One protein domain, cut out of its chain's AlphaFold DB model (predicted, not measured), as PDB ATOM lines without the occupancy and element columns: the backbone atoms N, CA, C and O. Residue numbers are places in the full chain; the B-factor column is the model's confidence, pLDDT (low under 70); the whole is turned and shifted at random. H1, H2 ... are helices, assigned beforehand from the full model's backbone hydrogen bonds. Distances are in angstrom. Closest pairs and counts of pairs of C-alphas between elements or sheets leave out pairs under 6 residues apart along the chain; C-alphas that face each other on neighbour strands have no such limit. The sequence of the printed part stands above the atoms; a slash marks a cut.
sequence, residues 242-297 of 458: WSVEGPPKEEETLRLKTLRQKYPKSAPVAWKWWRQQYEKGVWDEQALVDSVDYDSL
ATOM      1  N   TRP A 242     634.946 449.179 474.805       50.84
ATOM      2  CA  TRP A 242     634.526 448.184 475.783       50.84
ATOM      3  C   TRP A 242     634.712 446.741 475.275       50.84
ATOM      4  O   TRP A 242     634.694 445.820 476.090       50.84
ATOM      5  N   SER A 243     634.923 446.523 473.967       45.19
ATOM      6  CA  SER A 243     635.077 445.200 473.335       45.19
ATOM      7  C   SER A 243     636.548 444.728 473.239       45.19
ATOM      8  O   SER A 243     636.969 444.116 472.269       45.19
ATOM      9  N   VAL A 244     637.326 444.883 474.314       42.12
ATOM     10  CA  VAL A 244     638.716 444.380 474.476       42.12
ATOM     11  C   VAL A 244     639.817 445.205 473.765       42.12
ATOM     12  O   VAL A 244     639.687 445.612 472.617       42.12
ATOM     13  N   GLU A 245     640.912 445.437 474.507       44.03
ATOM     14  CA  GLU A 245     642.120 446.218 474.168       44.03
ATOM     15  C   GLU A 245     641.841 447.620 473.594       44.03
ATOM     16  O   GLU A 245     642.071 447.927 472.425       44.03
ATOM     17  N   GLY A 246     641.419 448.537 474.476       46.09
ATOM     18  CA  GLY A 246     641.729 449.953 474.263       46.09
ATOM     19  C   GLY A 246     643.241 450.136 474.040       46.09
ATOM     20  O   GLY A 246     644.014 449.259 474.441       46.09
ATOM     21  N   PRO A 247     643.690 451.244 473.415       46.53
ATOM     22  CA  PRO A 247     645.123 451.508 473.302       46.53
ATOM     23  C   PRO A 247     645.755 451.331 474.692       46.53
ATOM     24  O   PRO A 247     645.120 451.733 475.678       46.53
ATOM     25  N   PRO A 248     646.918 450.661 474.812       52.16
ATOM     26  CA  PRO A 248     647.533 450.399 476.108       52.16
ATOM     27  C   PRO A 248     647.535 451.683 476.942       52.16
ATOM     28  O   PRO A 248     647.759 452.759 476.394       52.16
ATOM     29  N   LYS A 249     647.263 451.592 478.255       53.47
ATOM     30  CA  LYS A 249     647.136 452.761 479.159       53.47
ATOM     31  C   LYS A 249     648.302 453.761 479.042       53.47
ATOM     32  O   LYS A 249     648.137 454.929 479.362       53.47
ATOM     33  N   GLU A 250     649.455 453.311 478.552       47.97
ATOM     34  CA  GLU A 250     650.621 454.132 478.214       47.97
ATOM     35  C   GLU A 250     650.367 455.195 477.115       47.97
ATOM     36  O   GLU A 250     651.145 456.138 476.996       47.97
ATOM     37  N   GLU A 251     649.282 455.111 476.338       53.66
ATOM     38  CA  GLU A 251     649.048 455.929 475.136       53.66
ATOM     39  C   GLU A 251     647.964 457.018 475.261       53.66
ATOM     40  O   GLU A 251     647.632 457.666 474.267       53.66
ATOM     41  N   GLU A 252     647.462 457.313 476.467       52.56
ATOM     42  CA  GLU A 252     646.583 458.480 476.715       52.56
ATOM     43  C   GLU A 252     647.256 459.834 476.399       52.56
ATOM     44  O   GLU A 252     646.590 460.861 476.280       52.56
ATOM     45  N   THR A 253     648.578 459.839 476.208       53.00
ATOM     46  CA  THR A 253     649.384 461.020 475.861       53.00
ATOM     47  C   THR A 253     649.564 461.240 474.352       53.00
ATOM     48  O   THR A 253     649.985 462.324 473.936       53.00
ATOM     49  N   LEU A 254     649.248 460.254 473.502       63.16
ATOM     50  CA  LEU A 254     649.399 460.375 472.050       63.16
ATOM     51  C   LEU A 254     648.216 461.121 471.424       63.16
ATOM     52  O   LEU A 254     647.050 460.891 471.741       63.16
ATOM     53  N   ARG A 255     648.504 461.992 470.449       82.75
ATOM     54  CA  ARG A 255     647.453 462.641 469.652       82.75
ATOM     55  C   ARG A 255     646.658 461.577 468.891       82.75
ATOM     56  O   ARG A 255     647.241 460.700 468.258       82.75
ATOM     57  N   LEU A 256     645.334 461.718 468.860       82.81
ATOM     58  CA  LEU A 256     644.417 460.777 468.205       82.81
ATOM     59  C   LEU A 256     644.761 460.502 466.728       82.81
ATOM     60  O   LEU A 256     644.619 459.378 466.259       82.81
ATOM     61  N   LYS A 257     645.302 461.499 466.015       86.56
ATOM     62  CA  LYS A 257     645.832 461.333 464.651       86.56
ATOM     63  C   LYS A 257     646.950 460.288 464.579       86.56
ATOM     64  O   LYS A 257     646.965 459.467 463.667       86.56
ATOM     65  N   THR A 258     647.867 460.303 465.543       87.81
ATOM     66  CA  THR A 258     648.962 459.332 465.641       87.81
ATOM     67  C   THR A 258     648.428 457.947 465.995       87.81
ATOM     68  O   THR A 258     648.845 456.967 465.387       87.81
ATOM     69  N   LEU A 259     647.451 457.862 466.908       84.75
ATOM     70  CA  LEU A 259     646.778 456.597 467.229       84.75
ATOM     71  C   LEU A 259     646.090 455.996 466.002       84.75
ATOM     72  O   LEU A 259     646.236 454.806 465.748       84.75
ATOM     73  N   ARG A 260     645.397 456.810 465.200       87.19
ATOM     74  CA  ARG A 260     644.728 456.357 463.972       87.19
ATOM     75  C   ARG A 260     645.710 455.822 462.931       87.19
ATOM     76  O   ARG A 260     645.404 454.843 462.262       87.19
ATOM     77  N   GLN A 261     646.891 456.430 462.822       88.88
ATOM     78  CA  GLN A 261     647.963 455.946 461.946       88.88
ATOM     79  C   GLN A 261     648.599 454.649 462.461       88.88
ATOM     80  O   GLN A 261     648.908 453.768 461.665       88.88
ATOM     81  N   LYS A 262     648.789 454.528 463.780       86.25
ATOM     82  CA  LYS A 262     649.406 453.352 464.408       86.25
ATOM     83  C   LYS A 262     648.460 452.148 464.456       86.25
ATOM     84  O   LYS A 262     648.901 451.022 464.246       86.25
ATOM     85  N   TYR A 263     647.168 452.386 464.674       85.56
ATOM     86  CA  TYR A 263     646.129 451.359 464.797       85.56
ATOM     87  C   TYR A 263     644.962 451.627 463.834       85.56
ATOM     88  O   TYR A 263     643.834 451.888 464.264       85.56
ATOM     89  N   PRO A 264     645.191 451.539 462.512       86.38
ATOM     90  CA  PRO A 264     644.162 451.839 461.517       86.38
ATOM     91  C   PRO A 264     642.970 450.868 461.565       86.38
ATOM     92  O   PRO A 264     641.900 451.207 461.079       86.38
ATOM     93  N   LYS A 265     643.128 449.692 462.188       86.12
ATOM     94  CA  LYS A 265     642.076 448.676 462.358       86.12
ATOM     95  C   LYS A 265     641.544 448.569 463.791       86.12
ATOM     96  O   LYS A 265     641.114 447.503 464.213       86.12
ATOM     97  N   SER A 266     641.638 449.646 464.567       83.56
ATOM     98  CA  SER A 266     641.053 449.707 465.907       83.56
ATOM     99  C   SER A 266     639.713 450.435 465.845       83.56
ATOM    100  O   SER A 266     639.683 451.649 465.632       83.56
ATOM    101  N   ALA A 267     638.612 449.707 466.058       83.38
ATOM    102  CA  ALA A 267     637.284 450.307 466.187       83.38
ATOM    103  C   ALA A 267     637.220 451.404 467.268       83.38
ATOM    104  O   ALA A 267     636.719 452.486 466.965       83.38
ATOM    105  N   PRO A 268     637.796 451.215 468.475       82.06
ATOM    106  CA  PRO A 268     637.922 452.270 469.489       82.06
ATOM    107  C   PRO A 268     638.550 453.567 468.972       82.06
ATOM    108  O   PRO A 268     638.056 454.666 469.233       82.06
ATOM    109  N   VAL A 269     639.653 453.454 468.228       85.12
ATOM    110  CA  VAL A 269     640.366 454.614 467.678       85.12
ATOM    111  C   VAL A 269     639.570 455.253 466.541       85.12
ATOM    112  O   VAL A 269     639.488 456.480 466.485       85.12
ATOM    113  N   ALA A 270     638.963 454.447 465.668       88.81
ATOM    114  CA  ALA A 270     638.111 454.918 464.579       88.81
ATOM    115  C   ALA A 270     636.883 455.677 465.107       88.81
ATOM    116  O   ALA A 270     636.613 456.787 464.654       88.81
ATOM    117  N   TRP A 271     636.217 455.146 466.136       86.62
ATOM    118  CA  TRP A 271     635.069 455.785 466.778       86.62
ATOM    119  C   TRP A 271     635.443 457.116 467.436       86.62
ATOM    120  O   TRP A 271     634.814 458.139 467.170       86.62
ATOM    121  N   LYS A 272     636.514 457.139 468.247       86.50
ATOM    122  CA  LYS A 272     637.007 458.382 468.869       86.50
ATOM    123  C   LYS A 272     637.373 459.424 467.815       86.50
ATOM    124  O   LYS A 272     637.109 460.611 468.007       86.50
ATOM    125  N   TRP A 273     638.000 458.990 466.719       89.38
ATOM    126  CA  TRP A 273     638.355 459.864 465.604       89.38
ATOM    127  C   TRP A 273     637.106 460.455 464.962       89.38
ATOM    128  O   TRP A 273     636.989 461.678 464.906       89.38
ATOM    129  N   TRP A 274     636.154 459.607 464.564       89.50
ATOM    130  CA  TRP A 274     634.876 460.048 464.012       89.50
ATOM    131  C   TRP A 274     634.194 461.056 464.938       89.50
ATOM    132  O   TRP A 274     633.850 462.147 464.493       89.50
ATOM    133  N   ARG A 275     634.095 460.757 466.241       85.50
ATOM    134  CA  ARG A 275     633.456 461.644 467.219       85.50
ATOM    135  C   ARG A 275     634.124 463.018 467.279       85.50
ATOM    136  O   ARG A 275     633.435 464.033 467.238       85.50
ATOM    137  N   GLN A 276     635.456 463.063 467.297       87.56
ATOM    138  CA  GLN A 276     636.207 464.320 467.282       87.56
ATOM    139  C   GLN A 276     636.009 465.115 465.978       87.56
ATOM    140  O   GLN A 276     636.096 466.344 465.989       87.56
ATOM    141  N   GLN A 277     635.833 464.453 464.832       88.44
ATOM    142  CA  GLN A 277     635.536 465.128 463.563       88.44
ATOM    143  C   GLN A 277     634.099 465.629 463.521       88.44
ATOM    144  O   GLN A 277     633.885 466.797 463.195       88.44
ATOM    145  N   TYR A 278     633.159 464.818 463.988       85.06
ATOM    146  CA  TYR A 278     631.763 465.192 464.104       85.06
ATOM    147  C   TYR A 278     631.576 466.438 464.983       85.06
ATOM    148  O   TYR A 278     630.909 467.385 464.581       85.06
ATOM    149  N   GLU A 279     632.218 466.496 466.155       85.25
ATOM    150  CA  GLU A 279     632.164 467.659 467.063       85.25
ATOM    151  C   GLU A 279     632.727 468.949 466.440       85.25
ATOM    152  O   GLU A 279     632.444 470.046 466.916       85.25
ATOM    153  N   LYS A 280     633.497 468.832 465.352       89.69
ATOM    154  CA  LYS A 280     633.999 469.955 464.547       89.69
ATOM    155  C   LYS A 280     633.121 470.256 463.323       89.69
ATOM    156  O   LYS A 280     633.525 471.059 462.488       89.69
ATOM    157  N   GLY A 281     631.968 469.602 463.187       88.06
ATOM    158  CA  GLY A 281     631.076 469.722 462.031       88.06
ATOM    159  C   GLY A 281     631.553 468.970 460.785       88.06
ATOM    160  O   GLY A 281     631.117 469.290 459.684       88.06
ATOM    161  N   VAL A 282     632.464 468.001 460.927       89.25
ATOM    162  CA  VAL A 282     632.995 467.204 459.809       89.25
ATOM    163  C   VAL A 282     632.458 465.777 459.882       89.25
ATOM    164  O   VAL A 282     632.734 465.050 460.836       89.25
ATOM    165  N   TRP A 283     631.738 465.354 458.843       87.31
ATOM    166  CA  TRP A 283     631.252 463.983 458.703       87.31
ATOM    167  C   TRP A 283     632.325 463.079 458.075       87.31
ATOM    168  O   TRP A 283     632.532 463.089 456.863       87.31
ATOM    169  N   ASP A 284     633.035 462.309 458.905       89.25
ATOM    170  CA  ASP A 284     634.022 461.315 458.456       89.25
ATOM    171  C   ASP A 284     633.378 459.924 458.342       89.25
ATOM    172  O   ASP A 284     633.503 459.073 459.226       89.25
ATOM    173  N   GLU A 285     632.652 459.711 457.247       86.81
ATOM    174  CA  GLU A 285     631.923 458.470 456.958       86.81
ATOM    175  C   GLU A 285     632.807 457.218 457.088       86.81
ATOM    176  O   GLU A 285     632.399 456.217 457.677       86.81
ATOM    177  N   GLN A 286     634.050 457.286 456.604       90.19
ATOM    178  CA  GLN A 286     634.965 456.147 456.641       90.19
ATOM    179  C   GLN A 286     635.364 455.791 458.073       90.19
ATOM    180  O   GLN A 286     635.434 454.616 458.416       90.19
ATOM    181  N   ALA A 287     635.623 456.779 458.932       88.69
ATOM    182  CA  ALA A 287     635.927 456.503 460.333       88.69
ATOM    183  C   ALA A 287     634.738 455.875 461.076       88.69
ATOM    184  O   ALA A 287     634.936 455.024 461.947       88.69
ATOM    185  N   LEU A 288     633.515 456.256 460.708       85.69
ATOM    186  CA  LEU A 288     632.303 455.650 461.243       85.69
ATOM    187  C   LEU A 288     632.143 454.198 460.769       85.69
ATOM    188  O   LEU A 288     631.899 453.318 461.595       85.69
ATOM    189  N   VAL A 289     632.327 453.929 459.470       87.38
ATOM    190  CA  VAL A 289     632.360 452.561 458.915       87.38
ATOM    191  C   VAL A 289     633.427 451.721 459.617       87.38
ATOM    192  O   VAL A 289     633.124 450.653 460.136       87.38
ATOM    193  N   ASP A 290     634.649 452.233 459.741       88.94
ATOM    194  CA  ASP A 290     635.752 451.530 460.397       88.94
ATOM    195  C   ASP A 290     635.450 451.207 461.868       88.94
ATOM    196  O   ASP A 290     635.888 450.176 462.380       88.94
ATOM    197  N   SER A 291     634.691 452.059 462.565       85.62
ATOM    198  CA  SER A 291     634.278 451.776 463.945       85.62
ATOM    199  C   SER A 291     633.329 450.579 464.064       85.62
ATOM    200  O   SER A 291     633.350 449.881 465.074       85.62
ATOM    201  N   VAL A 292     632.535 450.319 463.023       84.75
ATOM    202  CA  VAL A 292     631.616 449.178 462.908       84.75
ATOM    203  C   VAL A 292     632.375 447.939 462.433       84.75
ATOM    204  O   VAL A 292     632.318 446.884 463.067       84.75
ATOM    205  N   ASP A 293     633.123 448.073 461.341       87.25
ATOM    206  CA  ASP A 293     633.797 446.969 460.656       87.25
ATOM    207  C   ASP A 293     634.974 446.404 461.452       87.25
ATOM    208  O   ASP A 293     635.305 445.225 461.324       87.25
ATOM    209  N   TYR A 294     635.600 447.198 462.319       84.88
ATOM    210  CA  TYR A 294     636.677 446.714 463.182       84.88
ATOM    211  C   TYR A 294     636.229 446.367 464.601       84.88
ATOM    212  O   TYR A 294     637.082 446.024 465.423       84.88
ATOM    213  N   ASP A 295     634.928 446.413 464.905       79.56
ATOM    214  CA  ASP A 295     634.447 446.028 466.230       79.56
ATOM    215  C   ASP A 295     634.668 444.527 466.452       79.56
ATOM    216  O   ASP A 295     634.323 443.688 465.606       79.56
ATOM    217  N   SER A 296     635.270 444.183 467.587       69.88
ATOM    218  CA  SER A 296     635.490 442.794 467.981       69.88
ATOM    219  C   SER A 296     634.181 442.120 468.424       69.88
ATOM    220  O   SER A 296     634.047 440.897 468.303       69.88
ATOM    221  N   LEU A 297     633.198 442.907 468.882       69.69
ATOM    222  CA  LEU A 297     631.843 442.469 469.185       69.69
ATOM    223  C   LEU A 297     631.036 442.420 467.885       69.69
ATOM    224  O   LEU A 297     630.285 443.337 467.540       69.69
TER     225      LEU A 297
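AT A GLANCE: This is residues 242 to 297 of the 458 residues of an uncharacterized protein of Deltaproteobacteria bacterium (UniProt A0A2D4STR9). Three helices fold back and forth on one another, with the longest, H2, shared by two helical hairpins: H3 packs along H2, while H1 meets only the part of H2 from residue 269 to residue 273. A long stretch with no named element, residues 242 to 255, curves along the end of the body opposite the link from H2 to H3. The printed part has 56 residues with three named helices, in the order H1, H2, H3 along the chain, and no named strand; the class is all helix, with 28 of the 56 residues in the helices. The whole is compact, with a radius of gyration of the C-alphas of 10.8 A, and the C-alphas span 30 by 26 by 17 A.

HOW THE PARTS SIT: The longest helix is H2, residues 267 to 278. It touches H3, residues 285 to 293, with 18 pairs of C-alphas within 8 A; the closest C-alphas are those of Ala 267 and Ser 291, 4.0 A apart. H2 and H3 form a helical hairpin and run opposite ways at a shallow tilt of 25 degrees, 8.5 A from centre to centre. H2 also touches H1, residues 256 to 262, with residues 269 to 273 of H2 alone; the closest C-alphas are those of Arg 260 and Val 269, 6.0 A apart. H1 and H2 form a helical hairpin too, running opposite ways at a tilt of 36 degrees, only just steep, and their centres are 10.6 A apart. H1 and H3 are apart. In H1, H2 and H3 every O i to N i+4 pair is within hydrogen-bond range.

IN THESE COORDINATES: H2 runs from Ala 267, with its C-alpha at (637.284, 450.307, 466.187), to Tyr 278, over 16.0 A from first to last C-alpha. H3 runs from Glu 285 to Asp 293, 12.2 A, and its last C-alpha is at (633.797, 446.969, 460.656). H1 runs from Leu 256, with its C-alpha at (644.417, 460.777, 468.205), to Lys 262, 9.7 A.

THE WHOLE: The two C-alphas farthest apart are those of Glu 250 and Gly 281, at 29.8 A, while the first and last printed C-alphas, of Trp 242 and Leu 297, are 9.1 A apart. The printed part has no cut. The link from H1 to H2 is tight, with 4 residues, and the link from H2 to H3 is short, with 6. The C-alphas of residues 242 to 255 lie 10 to 16 A from the mean of the C-alphas. The mean pLDDT of the printed part is 77.4, and the model's confidence is low, under 70, in residues 242 to 254 and 296 to 297.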